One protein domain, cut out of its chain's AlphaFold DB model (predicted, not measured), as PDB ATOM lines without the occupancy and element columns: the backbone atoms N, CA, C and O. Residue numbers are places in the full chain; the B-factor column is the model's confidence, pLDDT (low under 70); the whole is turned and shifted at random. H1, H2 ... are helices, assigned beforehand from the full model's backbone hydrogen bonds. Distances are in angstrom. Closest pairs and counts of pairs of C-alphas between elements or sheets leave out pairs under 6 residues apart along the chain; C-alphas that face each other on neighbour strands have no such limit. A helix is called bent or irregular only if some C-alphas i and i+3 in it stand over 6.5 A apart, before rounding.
ATOM      1  N   GLN A 263     126.674 104.409 156.617       98.50
ATOM      2  CA  GLN A 263     125.817 105.070 155.618       98.50
ATOM      3  C   GLN A 263     126.571 105.978 154.642       98.50
ATOM      4  O   GLN A 263     126.435 105.809 153.434       98.50
ATOM      5  N   GLU A 264     127.399 106.887 155.156       98.19
ATOM      6  CA  GLU A 264     128.165 107.814 154.313       98.19
ATOM      7  C   GLU A 264     129.169 107.070 153.429       98.19
ATOM      8  O   GLU A 264     129.225 107.299 152.224       98.19
ATOM      9  N   ARG A 265     129.874 106.078 153.994       97.88
ATOM     10  CA  ARG A 265     130.800 105.234 153.227       97.88
ATOM     11  C   ARG A 265     130.084 104.498 152.093       97.88
ATOM     12  O   ARG A 265     130.634 104.391 151.004       97.88
ATOM     13  N   LEU A 266     128.855 104.021 152.311       98.44
ATOM     14  CA  LEU A 266     128.081 103.363 151.255       98.44
ATOM     15  C   LEU A 266     127.665 104.326 150.139       98.44
ATOM     16  O   LEU A 266     127.638 103.914 148.983       98.44
ATOM     17  N   MET A 267     127.361 105.589 150.453       98.31
ATOM     18  CA  MET A 267     127.089 106.598 149.424       98.31
ATOM     19  C   MET A 267     128.342 106.934 148.617       98.31
ATOM     20  O   MET A 267     128.266 107.010 147.393       98.31
ATOM     21  N   GLU A 268     129.498 107.057 149.272       97.75
ATOM     22  CA  GLU A 268     130.782 107.221 148.582       97.75
ATOM     23  C   GLU A 268     131.062 106.042 147.644       97.75
ATOM     24  O   GLU A 268     131.348 106.245 146.465       97.75
ATOM     25  N   MET A 269     130.921 104.807 148.139       97.50
ATOM     26  CA  MET A 269     131.093 103.593 147.334       97.50
ATOM     27  C   MET A 269     130.128 103.561 146.147       97.50
ATOM     28  O   MET A 269     130.511 103.152 145.057       97.50
ATOM     29  N   TYR A 270     128.886 104.022 146.318       97.38
ATOM     30  CA  TYR A 270     127.895 104.055 145.239       97.38
ATOM     31  C   TYR A 270     128.347 104.896 144.031       97.38
ATOM     32  O   TYR A 270     127.967 104.603 142.890       97.38
ATOM     33  N   ASP A 271     129.166 105.917 144.287       96.31
ATOM     34  CA  ASP A 271     129.670 106.870 143.298       96.31
ATOM     35  C   ASP A 271     131.054 106.504 142.742       96.31
ATOM     36  O   ASP A 271     131.491 107.059 141.731       96.31
ATOM     37  N   GLN A 272     131.745 105.558 143.374       96.81
ATOM     38  CA  GLN A 272     133.072 105.110 142.974       96.81
ATOM     39  C   GLN A 272     132.997 104.080 141.839       96.81
ATOM     40  O   GLN A 272     132.307 103.065 141.923       96.81
ATOM     41  N   LYS A 273     133.772 104.314 140.770       95.19
ATOM     42  CA  LYS A 273     133.804 103.446 139.577       95.19
ATOM     43  C   LYS A 273     134.198 102.001 139.901       95.19
ATOM     44  O   LYS A 273     133.671 101.078 139.292       95.19
ATOM     45  N   GLU A 274     135.112 101.809 140.848       93.19
ATOM     46  CA  GLU A 274     135.576 100.481 141.274       93.19
ATOM     47  C   GLU A 274     134.489  99.646 141.966       93.19
ATOM     48  O   GLU A 274     134.614  98.431 142.014       93.19
ATOM     49  N   PHE A 275     133.397 100.264 142.427       93.81
ATOM     50  CA  PHE A 275     132.245  99.590 143.033       93.81
ATOM     51  C   PHE A 275     130.990  99.638 142.141       93.81
ATOM     52  O   PHE A 275     129.890  99.312 142.602       93.81
ATOM     53  N   ASP A 276     131.119 100.008 140.857       94.44
ATOM     54  CA  ASP A 276     130.003 100.109 139.902       94.44
ATOM     55  C   ASP A 276     129.518  98.738 139.391       94.44
ATOM     56  O   ASP A 276     129.377  98.478 138.195       94.44
ATOM     57  N   PHE A 277     129.242  97.833 140.328       94.00
ATOM     58  CA  PHE A 277     128.674  96.521 140.074       94.00
ATOM     59  C   PHE A 277     127.188  96.508 140.457       94.00
ATOM     60  O   PHE A 277     126.825  96.922 141.566       94.00
ATOM     61  N   PRO A 278     126.290  95.966 139.607       93.88
ATOM     62  CA  PRO A 278     124.862  95.896 139.923       93.88
ATOM     63  C   PRO A 278     124.549  95.179 141.244       93.88
ATOM     64  O   PRO A 278     123.565  95.520 141.901       93.88
ATOM     65  N   ALA A 279     125.353  94.186 141.639       94.00
ATOM     66  CA  ALA A 279     125.207  93.495 142.920       94.00
ATOM     67  C   ALA A 279     125.424  94.451 144.104       94.00
ATOM     68  O   ALA A 279     124.510  94.619 144.912       94.00
ATOM     69  N   ILE A 280     126.559  95.156 144.132       96.31
ATOM     70  CA  ILE A 280     126.921  96.115 145.185       96.31
ATOM     71  C   ILE A 280     125.882  97.236 145.278       96.31
ATOM     72  O   ILE A 280     125.310  97.455 146.348       96.31
ATOM     73  N   LYS A 281     125.529  97.878 144.156       97.00
ATOM     74  CA  LYS A 281     124.535  98.968 144.146       97.00
ATOM     75  C   LYS A 281     123.168  98.533 144.672       97.00
ATOM     76  O   LYS A 281     122.546  99.256 145.452       97.00
ATOM     77  N   ARG A 282     122.689  97.342 144.288       96.50
ATOM     78  CA  ARG A 282     121.429  96.795 144.824       96.50
ATOM     79  C   ARG A 282     121.525  96.538 146.323       96.50
ATOM     80  O   ARG A 282     120.564  96.812 147.039       96.50
ATOM     81  N   THR A 283     122.652  96.021 146.791       97.19
ATOM     82  CA  THR A 283     122.866  95.741 148.209       97.19
ATOM     83  C   THR A 283     122.933  97.022 149.045       97.19
ATOM     84  O   THR A 283     122.293  97.069 150.092       97.19
ATOM     85  N   ILE A 284     123.579  98.087 148.560       98.38
ATOM     86  CA  ILE A 284     123.571  99.413 149.206       98.38
ATOM     87  C   ILE A 284     122.135  99.939 149.358       98.38
ATOM     88  O   ILE A 284     121.714 100.313 150.452       98.38
ATOM     89  N   ILE A 285     121.332  99.889 148.287       98.06
ATOM     90  CA  ILE A 285     119.920 100.304 148.347       98.06
ATOM     91  C   ILE A 285     119.150  99.457 149.373       98.06
ATOM     92  O   ILE A 285     118.359  99.990 150.152       98.06
ATOM     93  N   ARG A 286     119.376  98.135 149.416       96.94
ATOM     94  CA  ARG A 286     118.736  97.255 150.410       96.94
ATOM     95  C   ARG A 286     119.136  97.604 151.838       96.94
ATOM     96  O   ARG A 286     118.250  97.649 152.685       96.94
ATOM     97  N   TYR A 287     120.413  97.877 152.090       98.06
ATOM     98  CA  TYR A 287     120.898  98.312 153.396       98.06
ATOM     99  C   TYR A 287     120.108  99.541 153.874       98.06
ATOM    100  O   TYR A 287     119.528  99.514 154.960       98.06
ATOM    101  N   PHE A 288     119.964 100.574 153.034       98.38
ATOM    102  CA  PHE A 288     119.202 101.762 153.418       98.38
ATOM    103  C   PHE A 288     117.703 101.473 153.583       98.38
ATOM    104  O   PHE A 288     117.057 102.021 154.478       98.38
ATOM    105  N   ARG A 289     117.123 100.577 152.775       95.94
ATOM    106  CA  ARG A 289     115.721 100.147 152.943       95.94
ATOM    107  C   ARG A 289     115.482  99.429 154.264       95.94
ATOM    108  O   ARG A 289     114.437  99.643 154.866       95.94
ATOM    109  N   ILE A 290     116.420  98.604 154.716       95.81
ATOM    110  CA  ILE A 290     116.328  97.941 156.020       95.81
ATOM    111  C   ILE A 290     116.502  98.987 157.129       95.81
ATOM    112  O   ILE A 290     115.618  99.141 157.965       95.81
ATOM    113  N   CYS A 291     117.572  99.784 157.071       97.44
ATOM    114  CA  CYS A 291     117.880 100.820 158.058       97.44
ATOM    115  C   CYS A 291     116.742 101.851 158.214       97.44
ATOM    116  O   CYS A 291     116.398 102.240 159.325       97.44
ATOM    117  N   SER A 292     116.093 102.261 157.120       96.69
ATOM    118  CA  SER A 292     114.992 103.243 157.132       96.69
ATOM    119  C   SER A 292     113.705 102.771 157.817       96.69
ATOM    120  O   SER A 292     112.825 103.597 158.095       96.69
ATOM    121  N   LYS A 293     113.579 101.466 158.087       94.50
ATOM    122  CA  LYS A 293     112.460 100.876 158.831       94.50
ATOM    123  C   LYS A 293     112.714 100.790 160.333       94.50
ATOM    124  O   LYS A 293     111.777 100.495 161.070       94.50
ATOM    125  N   GLU A 294     113.940 101.027 160.790       95.88
ATOM    126  CA  GLU A 294     114.245 100.943 162.212       95.88
ATOM    127  C   GLU A 294     113.473 102.018 162.990       95.88
ATOM    128  O   GLU A 294     113.360 103.183 162.587       95.88
ATOM    129  N   THR A 295     112.918 101.606 164.123       95.81
ATOM    130  CA  THR A 295     112.122 102.451 165.009       95.81
ATOM    131  C   THR A 295     112.571 102.254 166.442       95.81
ATOM    132  O   THR A 295     113.142 101.224 166.800       95.81
ATOM    133  N   ASP A 296     112.335 103.266 167.266       92.88
ATOM    134  CA  ASP A 296     112.543 103.185 168.699       92.88
ATOM    135  C   ASP A 296     111.494 102.216 169.272       92.88
ATOM    136  O   ASP A 296     110.296 102.475 169.108       92.88
ATOM    137  N   PRO A 297     111.895 101.123 169.948       90.62
ATOM    138  CA  PRO A 297     110.950 100.122 170.441       90.62
ATOM    139  C   PRO A 297     109.920 100.666 171.439       90.62
ATOM    140  O   PRO A 297     108.839 100.101 171.570       90.62
ATOM    141  N   SER A 298     110.241 101.753 172.146       93.19
ATOM    142  CA  SER A 298     109.366 102.353 173.156       93.19
ATOM    143  C   SER A 298     108.356 103.334 172.563       93.19
ATOM    144  O   SER A 298     107.239 103.447 173.064       93.19
ATOM    145  N   THR A 299     108.721 104.038 171.486       93.56
ATOM    146  CA  THR A 299     107.863 105.083 170.895       93.56
ATOM    147  C   THR A 299     107.273 104.713 169.538       93.56
ATOM    148  O   THR A 299     106.372 105.404 169.061       93.56
ATOM    149  N   GLY A 300     107.795 103.674 168.882       92.56
ATOM    150  CA  GLY A 300     107.461 103.305 167.506       92.56
ATOM    151  C   GLY A 300     107.897 104.338 166.460       92.56
ATOM    152  O   GLY A 300     107.539 104.220 165.288       92.56
ATOM    153  N   LYS A 301     108.644 105.379 166.852       93.38
ATOM    154  CA  LYS A 301     109.075 106.453 165.947       93.38
ATOM    155  C   LYS A 301     110.400 106.105 165.268       93.38
ATOM    156  O   LYS A 301     111.221 105.423 165.877       93.38
ATOM    157  N   PRO A 302     110.653 106.588 164.038       92.81
ATOM    158  CA  PRO A 302     111.940 106.387 163.378       92.81
ATOM    159  C   PRO A 302     113.104 106.935 164.208       92.81
ATOM    160  O   PRO A 302     113.045 108.068 164.687       92.81
ATOM    161  N   ILE A 303     114.168 106.146 164.330       95.00
ATOM    162  CA  ILE A 303     115.418 106.555 164.986       95.00
ATOM    163  C   ILE A 303     116.342 107.312 164.028       95.00
ATOM    164  O   ILE A 303     116.141 107.310 162.814       95.00
ATOM    165  N   GLN A 304     117.364 107.991 164.562       96.06
ATOM    166  CA  GLN A 304     118.191 108.936 163.796       96.06
ATOM    167  C   GLN A 304     118.809 108.320 162.532       96.06
ATOM    168  O   GLN A 304     118.712 108.899 161.451       96.06
ATOM    169  N   HIS A 305     119.393 107.124 162.635       96.38
ATOM    170  CA  HIS A 305     119.975 106.447 161.476       96.38
ATOM    171  C   HIS A 305     118.915 106.011 160.452       96.38
ATOM    172  O   HIS A 305     119.221 105.951 159.265       96.38
ATOM    173  N   ALA A 306     117.670 105.762 160.872       97.50
ATOM    174  CA  ALA A 306     116.569 105.460 159.963       97.50
ATOM    175  C   ALA A 306     116.143 106.699 159.166       97.50
ATOM    176  O   ALA A 306     115.848 106.601 157.976       97.50
ATOM    177  N   LEU A 307     116.144 107.877 159.800       97.56
ATOM    178  CA  LEU A 307     115.878 109.149 159.126       97.56
ATOM    179  C   LEU A 307     116.969 109.483 158.101       97.56
ATOM    180  O   LEU A 307     116.640 109.816 156.965       97.56
ATOM    181  N   SER A 308     118.242 109.320 158.472       97.88
ATOM    182  CA  SER A 308     119.374 109.478 157.547       97.88
ATOM    183  C   SER A 308     119.272 108.503 156.365       97.88
ATOM    184  O   SER A 308     119.345 108.921 155.212       97.88
ATOM    185  N   ALA A 309     118.930 107.236 156.619       97.94
ATOM    186  CA  ALA A 309     118.762 106.249 155.555       97.94
ATOM    187  C   ALA A 309     117.615 106.593 154.593       97.94
ATOM    188  O   ALA A 309     117.714 106.325 153.396       97.94
ATOM    189  N   LYS A 310     116.527 107.211 155.081       97.38
ATOM    190  CA  LYS A 310     115.448 107.718 154.213       97.38
ATOM    191  C   LYS A 310     115.936 108.834 153.296       97.38
ATOM    192  O   LYS A 310     115.569 108.830 152.127       97.38
ATOM    193  N   GLN A 311     116.754 109.753 153.806       98.06
ATOM    194  CA  GLN A 311     117.331 110.831 153.000       98.06
ATOM    195  C   GLN A 311     118.248 110.269 151.909       98.06
ATOM    196  O   GLN A 311     118.088 110.619 150.743       98.06
ATOM    197  N   HIS A 312     119.117 109.316 152.254       98.38
ATOM    198  CA  HIS A 312     119.975 108.637 151.279       98.38
ATOM    199  C   HIS A 312     119.168 107.885 150.211       98.38
ATOM    200  O   HIS A 312     119.487 107.959 149.027       98.38
ATOM    201  N   LEU A 313     118.062 107.227 150.583       97.56
ATOM    202  CA  LEU A 313     117.156 106.605 149.607       97.56
ATOM    203  C   LEU A 313     116.502 107.612 148.660       97.56
ATOM    204  O   LEU A 313     116.376 107.312 147.477       97.56
ATOM    205  N   GLU A 314     116.084 108.782 149.147       97.88
ATOM    206  CA  GLU A 314     115.548 109.855 148.298       97.88
ATOM    207  C   GLU A 314     116.602 110.319 147.285       97.88
ATOM    208  O   GLU A 314     116.321 110.387 146.087       97.88
ATOM    209  N   THR A 315     117.842 110.534 147.736       98.12
ATOM    210  CA  THR A 315     118.968 110.860 146.851       98.12
ATOM    211  C   THR A 315     119.175 109.782 145.788       98.12
ATOM    212  O   THR A 315     119.297 110.098 144.603       98.12
ATOM    213  N   LEU A 316     119.156 108.504 146.175       97.81
ATOM    214  CA  LEU A 316     119.294 107.388 145.239       97.81
ATOM    215  C   LEU A 316     118.104 107.272 144.275       97.81
ATOM    216  O   LEU A 316     118.318 106.937 143.116       97.81
ATOM    217  N   ARG A 317     116.869 107.601 144.684       97.38
ATOM    218  CA  ARG A 317     115.705 107.651 143.774       97.38
ATOM    219  C   ARG A 317     115.866 108.715 142.699       97.38
ATOM    220  O   ARG A 317     115.445 108.491 141.570       97.38
ATOM    221  N   SER A 318     116.459 109.860 143.032       97.38
ATOM    222  CA  SER A 318     116.746 110.898 142.038       97.38
ATOM    223  C   SER A 318     117.904 110.510 141.116       97.38
ATOM    224  O   SER A 318     117.869 110.829 139.932       97.38
ATOM    225  N   LYS A 319     118.927 109.831 141.650       95.94
ATOM    226  CA  LYS A 319     120.171 109.526 140.930       95.94
ATOM    227  C   LYS A 319     120.089 108.259 140.072       95.94
ATOM    228  O   LYS A 319     120.669 108.220 138.992       95.94
ATOM    229  N   ASP A 320     119.379 107.238 140.545       96.31
ATOM    230  CA  ASP A 320     119.227 105.927 139.903       96.31
ATOM    231  C   ASP A 320     117.815 105.338 140.151       96.31
ATOM    232  O   ASP A 320     117.641 104.348 140.881       96.31
ATOM    233  N   PRO A 321     116.771 105.960 139.571       96.25
ATOM    234  CA  PRO A 321     115.377 105.593 139.824       96.25
ATOM    235  C   PRO A 321     115.059 104.146 139.432       96.25
ATOM    236  O   PRO A 321     114.335 103.455 140.151       96.25
ATOM    237  N   GLU A 322     115.611 103.664 138.316       95.12
ATOM    238  CA  GLU A 322     115.331 102.320 137.806       95.12
ATOM    239  C   GLU A 322     115.818 101.241 138.773       95.12
ATOM    240  O   GLU A 322     115.091 100.290 139.078       95.12
ATOM    241  N   ARG A 323     117.037 101.386 139.302       94.31
ATOM    242  CA  ARG A 323     117.606 100.390 140.212       94.31
ATOM    243  C   ARG A 323     116.906 100.392 141.561       94.31
ATOM    244  O   ARG A 323     116.659  99.312 142.106       94.31
ATOM    245  N   VAL A 324     116.544 101.565 142.082       95.69
ATOM    246  CA  VAL A 324     115.745 101.650 143.313       95.69
ATOM    247  C   VAL A 324     114.394 100.967 143.113       95.69
ATOM    248  O   VAL A 324     114.029 100.108 143.919       95.69
ATOM    249  N   GLN A 325     113.704 101.242 142.003       93.81
ATOM    250  CA  GLN A 325     112.420 100.617 141.689       93.81
ATOM    251  C   GLN A 325     112.532  99.089 141.566       93.81
ATOM    252  O   GLN A 325     111.678  98.360 142.077       93.81
ATOM    253  N   GLN A 326     113.595  98.576 140.935       91.75
ATOM    254  CA  GLN A 326     113.857  97.134 140.877       91.75
ATOM    255  C   GLN A 326     114.012  96.537 142.282       91.75
ATOM    256  O   GLN A 326     113.376  95.531 142.604       91.75
ATOM    257  N   VAL A 327     114.827  97.153 143.144       91.94
ATOM    258  CA  VAL A 327     115.028  96.656 144.512       91.94
ATOM    259  C   VAL A 327     113.723  96.688 145.314       91.94
ATOM    260  O   VAL A 327     113.426  95.733 146.032       91.94
ATOM    261  N   GLU A 328     112.928  97.749 145.180       88.81
ATOM    262  CA  GLU A 328     111.640  97.889 145.865       88.81
ATOM    263  C   GLU A 328     110.608  96.850 145.411       88.81
ATOM    264  O   GLU A 328     109.881  96.314 146.250       88.81
ATOM    265  N   ARG A 329     110.581  96.518 144.115       84.75
ATOM    266  CA  ARG A 329     109.624  95.571 143.528       84.75
ATOM    267  C   ARG A 329     109.933  94.110 143.855       84.75
ATOM    268  O   ARG A 329     109.008  93.346 144.121       84.75
ATOM    269  N   PHE A 330     111.203  93.715 143.800       71.06
ATOM    270  CA  PHE A 330     111.601  92.302 143.884       71.06
ATOM    271  C   PHE A 330     111.973  91.834 145.290       71.06
ATOM    272  O   PHE A 330     111.989  90.634 145.544       71.06
ATOM    273  N   PHE A 331     112.246  92.754 146.214       62.16
ATOM    274  CA  PHE A 331     112.643  92.409 147.576       62.16
ATOM    275  C   PHE A 331     111.628  93.007 148.543       62.16
ATOM    276  O   PHE A 331     111.774  94.144 149.009       62.16
ATOM    277  N   ARG A 332     110.568  92.237 148.823       55.19
ATOM    278  CA  ARG A 332     109.727  92.480 149.996       55.19
ATOM    279  C   ARG A 332     110.620  92.255 151.208       55.19
ATOM    280  O   ARG A 332     111.109  91.157 151.429       55.19
ATOM    281  N   VAL A 333     110.924  93.339 151.909       50.44
ATOM    282  CA  VAL A 333     111.577  93.266 153.213       50.44
ATOM    283  C   VAL A 333     110.471  92.822 154.166       50.44
ATOM    284  O   VAL A 333     109.680  93.681 154.569       50.44
ATOM    285  N   GLU A 334     110.347  91.510 154.369       37.94
ATOM    286  CA  GLU A 334     109.541  90.927 155.453       37.94
ATOM    287  C   GLU A 334     110.146  91.282 156.810       37.94
ATOM    288  O   GLU A 334     111.396  91.270 156.923       37.94
TER     289      GLU A 334
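Overview. This is residues 263 to 334 of the 334 residues of an uncharacterized protein of Gimesia chilikensis (UniProt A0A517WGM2). The longest helix, H3, stands side by side with H2 and H1 in a small three-helix bundle that runs to and fro, the three centres making a triangle with H2 touching both of the others, while H1 and H3 come close without clearly touching. The short last helix, H4, crosses H2 on another side, and the long loop of residues 292 to 303 reaches past the bundle and makes one end of the longest axis. The printed part has 72 residues, with four named helices in the order H1, H2, H3, H4 and no named strand; the class is all helix. It is compact, with a radius of gyration of the C-alphas of 12.5 A, and its outline is elongated, spanning 41 by 25 by 18 A.

Along the chain. Find C-alpha 304 at (118.191, 108.936, 163.796); from there H3, residues 304 to 319, runs 23.0 A to C-alpha 319 at (120.171, 109.526, 140.930). Look back along the chain for H2, residues 278 to 291, which is 20.0 A long. Before it is H1, residues 263 to 271, 13.0 A long, beginning at C-alpha 263 at (125.817, 105.070, 155.618). H4, residues 321 to 330, is 14.4 A long and ends at C-alpha 330 at (111.601, 92.302, 143.884). No helix is bent.

Arrangement. Look first at H2, the hub, which touches the other three helices. H2 touches H3 with residues 285 to 291 alone, and their closest C-alphas are those of Phe 288 and Ala 309, 5.0 A apart. They form a helical hairpin, running opposite ways at a steep tilt of 37 degrees, only just past shallow. H1 and H2 are also a helical hairpin, touching at a shallow tilt of 24 degrees, opposite ways; the C-alphas of Tyr 270 and Lys 281 are their closest, at 6.2 A. H1 and H3 are close but not clearly touching and run the same way at a shallow tilt of 14 degrees; the C-alphas of Gln 263 and Ala 309 are their closest, at 7.2 A. H2 touches H4 with residues 282 to 286 alone, only just about perpendicular at 70.3 degrees; the closest C-alphas are those of Arg 282 and Val 327, 6.4 A apart. H3 and H4 are close but not clearly touching, with the C-alphas of Arg 317 and Val 324 closest at 6.0 A. H1 and H4 are apart. The helix packing is mostly crossed, but only just, with 1 of 3 touching pairs at a shallow tilt. In H1, H2, H3 and H4 every O i to N i+4 pair is within hydrogen-bond range.

Size, cuts and confidence. The two C-alphas farthest apart are those of Lys 273 and Ser 298, at 41.5 A. The printed part has no cut and ends at Glu 334, the chain's last residue. The link from H2 to H3 is long, with 12 residues; the link from H1 to H2 is short, and that from H3 to H4 is tight. The mean pLDDT of the printed part is 93.0, and residues 331 to 334, after H4, are under 70.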